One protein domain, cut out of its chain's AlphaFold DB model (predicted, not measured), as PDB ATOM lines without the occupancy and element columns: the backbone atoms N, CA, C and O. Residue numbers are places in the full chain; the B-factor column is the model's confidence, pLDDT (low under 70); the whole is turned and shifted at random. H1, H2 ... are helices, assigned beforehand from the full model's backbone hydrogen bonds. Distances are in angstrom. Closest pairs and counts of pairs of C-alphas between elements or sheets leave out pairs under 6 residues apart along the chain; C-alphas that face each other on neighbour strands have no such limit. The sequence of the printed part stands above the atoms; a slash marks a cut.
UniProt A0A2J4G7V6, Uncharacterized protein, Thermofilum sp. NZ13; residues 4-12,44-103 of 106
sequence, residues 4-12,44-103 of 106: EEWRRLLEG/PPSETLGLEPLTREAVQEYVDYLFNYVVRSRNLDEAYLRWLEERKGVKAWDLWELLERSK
ATOM      1  N   GLU A   4     129.016 137.661 158.214       68.75
ATOM      2  CA  GLU A   4     128.608 138.542 157.118       68.75
ATOM      3  C   GLU A   4     129.423 138.265 155.847       68.75
ATOM      4  O   GLU A   4     128.897 138.315 154.734       68.75
ATOM      5  N   GLU A   5     130.697 137.900 156.004       68.19
ATOM      6  CA  GLU A   5     131.554 137.452 154.902       68.19
ATOM      7  C   GLU A   5     131.032 136.141 154.293       68.19
ATOM      8  O   GLU A   5     130.937 136.014 153.072       68.19
ATOM      9  N   TRP A   6     130.589 135.205 155.139       65.75
ATOM     10  CA  TRP A   6     129.936 133.973 154.692       65.75
ATOM     11  C   TRP A   6     128.631 134.240 153.947       65.75
ATOM     12  O   TRP A   6     128.434 133.685 152.870       65.75
ATOM     13  N   ARG A   7     127.768 135.127 154.459       64.50
ATOM     14  CA  ARG A   7     126.510 135.500 153.791       64.50
ATOM     15  C   ARG A   7     126.743 135.935 152.344       64.50
ATOM     16  O   ARG A   7     126.094 135.434 151.432       64.50
ATOM     17  N   ARG A   8     127.729 136.811 152.128       64.94
ATOM     18  CA  ARG A   8     128.078 137.337 150.798       64.94
ATOM     19  C   ARG A   8     128.585 136.270 149.832       64.94
ATOM     20  O   ARG A   8     128.321 136.366 148.640       64.94
ATOM     21  N   LEU A   9     129.311 135.268 150.325       66.56
ATOM     22  CA  LEU A   9     129.806 134.161 149.498       66.56
ATOM     23  C   LEU A   9     128.689 133.187 149.091       66.56
ATOM     24  O   LEU A   9     128.813 132.511 148.073       66.56
ATOM     25  N   LEU A  10     127.611 133.121 149.877       64.81
ATOM     26  CA  LEU A  10     126.535 132.136 149.742       64.81
ATOM     27  C   LEU A  10     125.306 132.648 148.973       64.81
ATOM     28  O   LEU A  10     124.491 131.842 148.539       64.81
ATOM     29  N   GLU A  11     125.171 133.959 148.751       62.22
ATOM     30  CA  GLU A  11     124.045 134.565 148.011       62.22
ATOM     31  C   GLU A  11     123.994 134.195 146.508       62.22
ATOM     32  O   GLU A  11     123.009 134.486 145.825       62.22
ATOM     33  N   GLY A  12     125.020 133.530 145.967       53.88
ATOM     34  CA  GLY A  12     125.032 133.064 144.581       53.88
ATOM     35  C   GLY A  12     124.086 131.882 144.360       53.88
ATOM     36  O   GLY A  12     124.460 130.739 144.608       53.88
ATOM     37  N   PRO A  44     116.694 122.047 152.472       77.38
ATOM     38  CA  PRO A  44     118.109 121.729 152.429       77.38
ATOM     39  C   PRO A  44     118.917 122.826 153.143       77.38
ATOM     40  O   PRO A  44     118.564 124.007 153.046       77.38
ATOM     41  N   PRO A  45     120.042 122.484 153.798       80.06
ATOM     42  CA  PRO A  45     120.871 123.452 154.524       80.06
ATOM     43  C   PRO A  45     121.338 124.650 153.680       80.06
ATOM     44  O   PRO A  45     121.596 125.727 154.209       80.06
ATOM     45  N   SER A  46     121.430 124.482 152.357       74.06
ATOM     46  CA  SER A  46     121.739 125.556 151.406       74.06
ATOM     47  C   SER A  46     120.676 126.653 151.350       74.06
ATOM     48  O   SER A  46     121.013 127.813 151.143       74.06
ATOM     49  N   GLU A  47     119.404 126.307 151.538       70.81
ATOM     50  CA  GLU A  47     118.293 127.262 151.497       70.81
ATOM     51  C   GLU A  47     118.050 127.922 152.855       70.81
ATOM     52  O   GLU A  47     117.612 129.069 152.920       70.81
ATOM     53  N   THR A  48     118.411 127.249 153.950       71.19
ATOM     54  CA  THR A  48     118.254 127.780 155.312       71.19
ATOM     55  C   THR A  48     119.140 129.005 155.562       71.19
ATOM     56  O   THR A  48     118.746 129.919 156.283       71.19
ATOM     57  N   LEU A  49     120.301 129.077 154.901       69.56
ATOM     58  CA  LEU A  49     121.226 130.215 154.987       69.56
ATOM     59  C   LEU A  49     120.648 131.533 154.448       69.56
ATOM     60  O   LEU A  49     121.125 132.600 154.829       69.56
ATOM     61  N   GLY A  50     119.657 131.469 153.555       60.97
ATOM     62  CA  GLY A  50     119.026 132.646 152.954       60.97
ATOM     63  C   GLY A  50     117.752 133.120 153.660       60.97
ATOM     64  O   GLY A  50     117.245 134.188 153.321       60.97
ATOM     65  N   LEU A  51     117.215 132.335 154.602       61.03
ATOM     66  CA  LEU A  51     115.883 132.548 155.185       61.03
ATOM     67  C   LEU A  51     115.915 133.068 156.631       61.03
ATOM     68  O   LEU A  51     114.976 133.741 157.052       61.03
ATOM     69  N   GLU A  52     116.984 132.799 157.380       63.66
ATOM     70  CA  GLU A  52     117.104 133.150 158.800       63.66
ATOM     71  C   GLU A  52     118.393 133.941 159.101       63.66
ATOM     72  O   GLU A  52     119.330 133.933 158.297       63.66
ATOM     73  N   PRO A  53     118.483 134.643 160.252       69.69
ATOM     74  CA  PRO A  53     119.743 135.220 160.709       69.69
ATOM     75  C   PRO A  53     120.828 134.141 160.765       69.69
ATOM     76  O   PRO A  53     120.653 133.117 161.423       69.69
ATOM     77  N   LEU A  54     121.955 134.377 160.088       76.44
ATOM     78  CA  LEU A  54     123.042 133.404 160.005       76.44
ATOM     79  C   LEU A  54     123.563 133.055 161.408       76.44
ATOM     80  O   LEU A  54     124.075 133.917 162.125       76.44
ATOM     81  N   THR A  55     123.465 131.783 161.788       83.56
ATOM     82  CA  THR A  55     124.033 131.243 163.030       83.56
ATOM     83  C   THR A  55     125.249 130.373 162.729       83.56
ATOM     84  O   THR A  55     125.441 129.895 161.608       83.56
ATOM     85  N   ARG A  56     126.098 130.145 163.738       83.75
ATOM     86  CA  ARG A  56     127.241 129.230 163.602       83.75
ATOM     87  C   ARG A  56     126.761 127.816 163.280       83.75
ATOM     88  O   ARG A  56     127.380 127.136 162.470       83.75
ATOM     89  N   GLU A  57     125.680 127.399 163.921       85.25
ATOM     90  CA  GLU A  57     125.073 126.085 163.773       85.25
ATOM     91  C   GLU A  57     124.567 125.887 162.341       85.25
ATOM     92  O   GLU A  57     124.867 124.859 161.738       85.25
ATOM     93  N   ALA A  58     123.914 126.899 161.757       81.19
ATOM     94  CA  ALA A  58     123.461 126.862 160.367       81.19
ATOM     95  C   ALA A  58     124.633 126.780 159.373       81.19
ATOM     96  O   ALA A  58     124.604 125.976 158.443       81.19
ATOM     97  N   VAL A  59     125.702 127.558 159.589       82.69
ATOM     98  CA  VAL A  59     126.915 127.474 158.752       82.69
ATOM     99  C   VAL A  59     127.561 126.100 158.868       82.69
ATOM    100  O   VAL A  59     127.989 125.533 157.867       82.69
ATOM    101  N   GLN A  60     127.631 125.549 160.078       87.81
ATOM    102  CA  GLN A  60     128.213 124.233 160.295       87.81
ATOM    103  C   GLN A  60     127.376 123.127 159.643       87.81
ATOM    104  O   GLN A  60     127.948 122.269 158.976       87.81
ATOM    105  N   GLU A  61     126.045 123.170 159.759       85.62
ATOM    106  CA  GLU A  61     125.151 122.227 159.075       85.62
ATOM    107  C   GLU A  61     125.282 122.339 157.549       85.62
ATOM    108  O   GLU A  61     125.321 121.318 156.865       85.62
ATOM    109  N   TYR A  62     125.447 123.549 157.008       86.44
ATOM    110  CA  TYR A  62     125.697 123.753 155.581       86.44
ATOM    111  C   TYR A  62     127.052 123.201 155.115       86.44
ATOM    112  O   TYR A  62     127.127 122.521 154.091       86.44
ATOM    113  N   VAL A  63     128.130 123.450 155.860       86.44
ATOM    114  CA  VAL A  63     129.461 122.912 155.535       86.44
ATOM    115  C   VAL A  63     129.448 121.383 155.600       86.44
ATOM    116  O   VAL A  63     129.935 120.725 154.678       86.44
ATOM    117  N   ASP A  64     128.838 120.809 156.638       88.88
ATOM    118  CA  ASP A  64     128.630 119.364 156.744       88.88
ATOM    119  C   ASP A  64     127.822 118.834 155.553       88.88
ATOM    120  O   ASP A  64     128.152 117.777 155.013       88.88
ATOM    121  N   TYR A  65     126.782 119.558 155.129       87.69
ATOM    122  CA  TYR A  65     125.965 119.198 153.977       87.69
ATOM    123  C   TYR A  65     126.787 119.147 152.684       87.69
ATOM    124  O   TYR A  65     126.745 118.154 151.954       87.69
ATOM    125  N   LEU A  66     127.613 120.167 152.438       85.88
ATOM    126  CA  LEU A  66     128.477 120.222 151.262       85.88
ATOM    127  C   LEU A  66     129.454 119.040 151.203       85.88
ATOM    128  O   LEU A  66     129.518 118.334 150.197       85.88
ATOM    129  N   PHE A  67     130.216 118.811 152.274       89.69
ATOM    130  CA  PHE A  67     131.302 117.828 152.247       89.69
ATOM    131  C   PHE A  67     130.826 116.381 152.372       89.69
ATOM    132  O   PHE A  67     131.448 115.484 151.796       89.69
ATOM    133  N   ASN A  68     129.744 116.136 153.113       90.12
ATOM    134  CA  ASN A  68     129.246 114.778 153.313       90.12
ATOM    135  C   ASN A  68     128.276 114.339 152.214       90.12
ATOM    136  O   ASN A  68     128.251 113.149 151.902       90.12
ATOM    137  N   TYR A  69     127.530 115.274 151.613       88.06
ATOM    138  CA  TYR A  69     126.479 114.957 150.646       88.06
ATOM    139  C   TYR A  69     126.789 115.517 149.260       88.06
ATOM    140  O   TYR A  69     126.986 114.734 148.337       88.06
ATOM    141  N   VAL A  70     126.928 116.836 149.095       84.50
ATOM    142  CA  VAL A  70     127.053 117.449 147.753       84.50
ATOM    143  C   VAL A  70     128.274 116.945 146.982       84.50
ATOM    144  O   VAL A  70     128.140 116.540 145.835       84.50
ATOM    145  N   VAL A  71     129.452 116.894 147.608       83.69
ATOM    146  CA  VAL A  71     130.693 116.429 146.949       83.69
ATOM    147  C   VAL A  71     130.637 114.943 146.557       83.69
ATOM    148  O   VAL A  71     131.362 114.511 145.663       83.69
ATOM    149  N   ARG A  72     129.811 114.144 147.240       84.81
ATOM    150  CA  ARG A  72     129.714 112.687 147.043       84.81
ATOM    151  C   ARG A  72     128.523 112.264 146.190       84.81
ATOM    152  O   ARG A  72     128.436 111.093 145.825       84.81
ATOM    153  N   SER A  73     127.629 113.196 145.905       82.94
ATOM    154  CA  SER A  73     126.436 112.984 145.105       82.94
ATOM    155  C   SER A  73     126.669 113.412 143.668       82.94
ATOM    156  O   SER A  73     127.515 114.253 143.369       82.94
ATOM    157  N   ARG A  74     125.901 112.830 142.751       80.94
ATOM    158  CA  ARG A  74     125.989 113.156 141.327       80.94
ATOM    159  C   ARG A  74     125.410 114.539 141.034       80.94
ATOM    160  O   ARG A  74     125.878 115.206 140.120       80.94
ATOM    161  N   ASN A  75     124.401 114.948 141.799       79.75
ATOM    162  CA  ASN A  75     123.744 116.248 141.714       79.75
ATOM    163  C   ASN A  75     123.200 116.683 143.090       79.75
ATOM    164  O   ASN A  75     123.319 115.963 144.088       79.75
ATOM    165  N   LEU A  76     122.630 117.890 143.142       80.75
ATOM    166  CA  LEU A  76     122.076 118.470 144.368       80.75
ATOM    167  C   LEU A  76     120.831 117.722 144.863       80.75
ATOM    168  O   LEU A  76     120.666 117.592 146.073       80.75
ATOM    169  N   ASP A  77     120.015 117.176 143.960       82.25
ATOM    170  CA  ASP A  77     118.827 116.395 144.320       82.25
ATOM    171  C   ASP A  77     119.209 115.100 145.053       82.25
ATOM    172  O   ASP A  77     118.689 114.810 146.129       82.25
ATOM    173  N   GLU A  78     120.200 114.356 144.547       84.94
ATOM    174  CA  GLU A  78     120.732 113.167 145.220       84.94
ATOM    175  C   GLU A  78     121.340 113.523 146.586       84.94
ATOM    176  O   GLU A  78     121.170 112.792 147.564       84.94
ATOM    177  N   ALA A  79     122.064 114.645 146.676       87.56
ATOM    178  CA  ALA A  79     122.618 115.130 147.941       87.56
ATOM    179  C   ALA A  79     121.520 115.413 148.971       87.56
ATOM    180  O   ALA A  79     121.641 115.007 150.130       87.56
ATOM    181  N   TYR A  80     120.439 116.055 148.537       85.69
ATOM    182  CA  TYR A  80     119.305 116.378 149.382       85.69
ATOM    183  C   TYR A  80     118.577 115.123 149.874       85.69
ATOM    184  O   TYR A  80     118.331 114.998 151.075       85.69
ATOM    185  N   LEU A  81     118.307 114.156 148.990       87.69
ATOM    186  CA  LEU A  81     117.636 112.904 149.359       87.69
ATOM    187  C   LEU A  81     118.451 112.071 150.351       87.69
ATOM    188  O   LEU A  81     117.910 111.604 151.354       87.69
ATOM    189  N   ARG A  82     119.766 111.946 150.134       88.25
ATOM    190  CA  ARG A  82     120.656 111.267 151.089       88.25
ATOM    191  C   ARG A  82     120.671 111.963 152.450       88.25
ATOM    192  O   ARG A  82     120.625 111.299 153.483       88.25
ATOM    193  N   TRP A  83     120.711 113.295 152.470       89.62
ATOM    194  CA  TRP A  83     120.653 114.060 153.717       89.62
ATOM    195  C   TRP A  83     119.307 113.892 154.438       89.62
ATOM    196  O   TRP A  83     119.292 113.687 155.654       89.62
ATOM    197  N   LEU A  84     118.185 113.915 153.715       88.31
ATOM    198  CA  LEU A  84     116.854 113.670 154.281       88.31
ATOM    199  C   LEU A  84     116.771 112.303 154.968       88.31
ATOM    200  O   LEU A  84     116.285 112.207 156.099       88.31
ATOM    201  N   GLU A  85     117.286 111.261 154.321       88.06
ATOM    202  CA  GLU A  85     117.267 109.907 154.867       88.06
ATOM    203  C   GLU A  85     118.185 109.754 156.078       88.06
ATOM    204  O   GLU A  85     117.755 109.266 157.123       88.06
ATOM    205  N   GLU A  86     119.439 110.193 155.968       87.00
ATOM    206  CA  GLU A  86     120.452 109.942 156.994       87.00
ATOM    207  C   GLU A  86     120.342 110.879 158.201       87.00
ATOM    208  O   GLU A  86     120.504 110.444 159.342       87.00
ATOM    209  N   ARG A  87     120.088 112.173 157.974       83.94
ATOM    210  CA  ARG A  87     120.067 113.188 159.041       83.94
ATOM    211  C   ARG A  87     118.675 113.452 159.586       83.94
ATOM    212  O   ARG A  87     118.565 113.819 160.755       83.94
ATOM    213  N   LYS A  88     117.628 113.312 158.768       80.06
ATOM    214  CA  LYS A  88     116.243 113.599 159.182       80.06
ATOM    215  C   LYS A  88     115.386 112.335 159.317       80.06
ATOM    216  O   LYS A  88     114.278 112.425 159.837       80.06
ATOM    217  N   GLY A  89     115.893 111.164 158.918       81.19
ATOM    218  CA  GLY A  89     115.167 109.893 159.004       81.19
ATOM    219  C   GLY A  89     113.967 109.808 158.058       81.19
ATOM    220  O   GLY A  89     113.108 108.942 158.234       81.19
ATOM    221  N   VAL A  90     113.880 110.714 157.079       81.06
ATOM    222  CA  VAL A  90     112.760 110.800 156.142       81.06
ATOM    223  C   VAL A  90     113.081 109.960 154.916       81.06
ATOM    224  O   VAL A  90     114.022 110.260 154.193       81.06
ATOM    225  N   LYS A  91     112.283 108.921 154.669       78.81
ATOM    226  CA  LYS A  91     112.400 108.091 153.466       78.81
ATOM    227  C   LYS A  91     111.489 108.635 152.377       78.81
ATOM    228  O   LYS A  91     110.271 108.528 152.502       78.81
ATOM    229  N   ALA A  92     112.077 109.194 151.327       79.25
ATOM    230  CA  ALA A  92     111.357 109.788 150.205       79.25
ATOM    231  C   ALA A  92     111.498 108.920 148.944       79.25
ATOM    232  O   ALA A  92     112.083 109.337 147.948       79.25
ATOM    233  N   TRP A  93     110.987 107.685 149.011       79.88
ATOM    234  CA  TRP A  93     111.109 106.692 147.935       79.88
ATOM    235  C   TRP A  93     110.592 107.199 146.587       79.88
ATOM    236  O   TRP A  93     111.253 106.987 145.576       79.88
ATOM    237  N   ASP A  94     109.476 107.929 146.588       77.19
ATOM    238  CA  ASP A  94     108.887 108.492 145.368       77.19
ATOM    239  C   ASP A  94     109.828 109.513 144.696       77.19
ATOM    240  O   ASP A  94     109.909 109.582 143.471       77.19
ATOM    241  N   LEU A  95     110.598 110.274 145.488       81.12
ATOM    242  CA  LEU A  95     111.585 111.226 144.966       81.12
ATOM    243  C   LEU A  95     112.831 110.521 144.423       81.12
ATOM    244  O   LEU A  95     113.385 110.949 143.413       81.12
ATOM    245  N   TRP A  96     113.259 109.432 145.067       83.88
ATOM    246  CA  TRP A  96     114.329 108.583 144.540       83.88
ATOM    247  C   TRP A  96     113.940 107.940 143.211       83.88
ATOM    248  O   TRP A  96     114.753 107.905 142.291       83.88
ATOM    249  N   GLU A  97     112.704 107.455 143.094       82.81
ATOM    250  CA  GLU A  97     112.199 106.884 141.848       82.81
ATOM    251  C   GLU A  97     112.174 107.937 140.732       82.81
ATOM    252  O   GLU A  97     112.655 107.673 139.632       82.81
ATOM    253  N   LEU A  98     111.699 109.150 141.024       77.94
ATOM    254  CA  LEU A  98     111.701 110.258 140.069       77.94
ATOM    255  C   LEU A  98     113.122 110.630 139.610       77.94
ATOM    256  O   LEU A  98     113.366 110.778 138.413       77.94
ATOM    257  N   LEU A  99     114.072 110.706 140.547       78.81
ATOM    258  CA  LEU A  99     115.477 111.000 140.257       78.81
ATOM    259  C   LEU A  99     116.154 109.924 139.388       78.81
ATOM    260  O   LEU A  99     117.059 110.229 138.612       78.81
ATOM    261  N   GLU A 100     115.764 108.656 139.523       81.12
ATOM    262  CA  GLU A 100     116.302 107.578 138.686       81.12
ATOM    263  C   GLU A 100     115.633 107.519 137.308       81.12
ATOM    264  O   GLU A 100     116.301 107.200 136.323       81.12
ATOM    265  N   ARG A 101     114.346 107.871 137.203       73.31
ATOM    266  CA  ARG A 101     113.635 107.924 135.916       73.31
ATOM    267  C   ARG A 101     114.153 109.034 135.015       73.31
ATOM    268  O   ARG A 101     114.362 108.771 133.837       73.31
ATOM    269  N   SER A 102     114.472 110.207 135.565       63.03
ATOM    270  CA  SER A 102     115.041 111.314 134.781       63.03
ATOM    271  C   SER A 102     116.394 110.989 134.132       63.03
ATOM    272  O   SER A 102     116.807 111.666 133.203       63.03
ATOM    273  N   LYS A 103     117.089 109.924 134.562       61.66
ATOM    274  CA  LYS A 103     118.304 109.431 133.890       61.66
ATOM    275  C   LYS A 103     118.038 108.500 132.713       61.66
ATOM    276  O   LYS A 103     118.952 108.283 131.927       61.66
TER     277      LYS A 103
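What this domain is: This is residues 4 to 12 and 44 to 103 of the 106 residues of an uncharacterized protein of Thermofilum sp. NZ13 (UniProt A0A2J4G7V6). The model is a drawn-out chain of helices with few contacts: H3 slants through one half with the short H2 packed on its side, and a helical hairpin of H4 and H5 makes the other half, steeply tilted to H3. H1 lies at the far end from H5 and touches no helix. The printed part has 69 residues with five named helices, H1 to H5 in order along the chain, and no named strand; the class is all helix, with 46 residues in the named helices. The whole is only just compact, close to loose, with a radius of gyration of the C-alphas of 13.2 A, and its C-alphas span 40 by 24 by 20 A, an elongated outline.

Where its parts are: H3, residues 56 to 68, measures 17.9 A from first to last C-alpha and runs from C-alpha 56 at (127.241, 129.230, 163.602) to C-alpha 68 at (129.246, 114.778, 153.313). H4, residues 76 to 88, also has 13 residues and measures 16.6 A. H2 is residues 45 to 48. H5, residues 93 to 101, measures 12.3 A and ends with C-alpha 101 at (113.635, 107.924, 135.916). H1, residues 4 to 10, measures 10.0 A and begins with C-alpha 4 at (128.608, 138.542, 157.118).

How they stand to each other: H3 and H2 touch, and their closest C-alphas, those of Tyr 62 and Pro 45, are 4.9 A apart. H3 and H4 are close but not clearly touching; their closest C-alphas, those of Tyr 65 and Trp 83, are 7.4 A apart. These two run opposite ways at a steep tilt of 63 degrees. H4 and H5 form a helical hairpin and run opposite ways at a shallow tilt of 21 degrees. H4 touches H5 with residues 77 to 81 alone, and the closest C-alphas, those of Leu 81 and Trp 96, are 7.3 A apart. H3 and H5 are apart. H1 is only just apart from H3, with closest C-alphas 8.2 A apart, and only just apart from H2, at 8.3 A. In H1, H3, H4 and H5 every O i to N i+4 pair is within hydrogen-bond range; H2 is too short for such a pair, and its one O i to N i+3 pair is not within range.

The domain as a whole: The two C-alphas farthest apart, those of Glu 4 and Arg 101, are 40.1 A apart. Residues 13 to 43 are cut out and not printed, and C-alphas 12 and 44 are 15.4 A apart across the cut, which falls in the link from H1 to H2. Of the links that are printed whole, H4 to H5 is tight, H2 to H3 and H3 to H4 are short, and none is long. The mean pLDDT of the printed part is 78.5; residues 4 to 12, 49 to 53 and 102 to 103 are under 70.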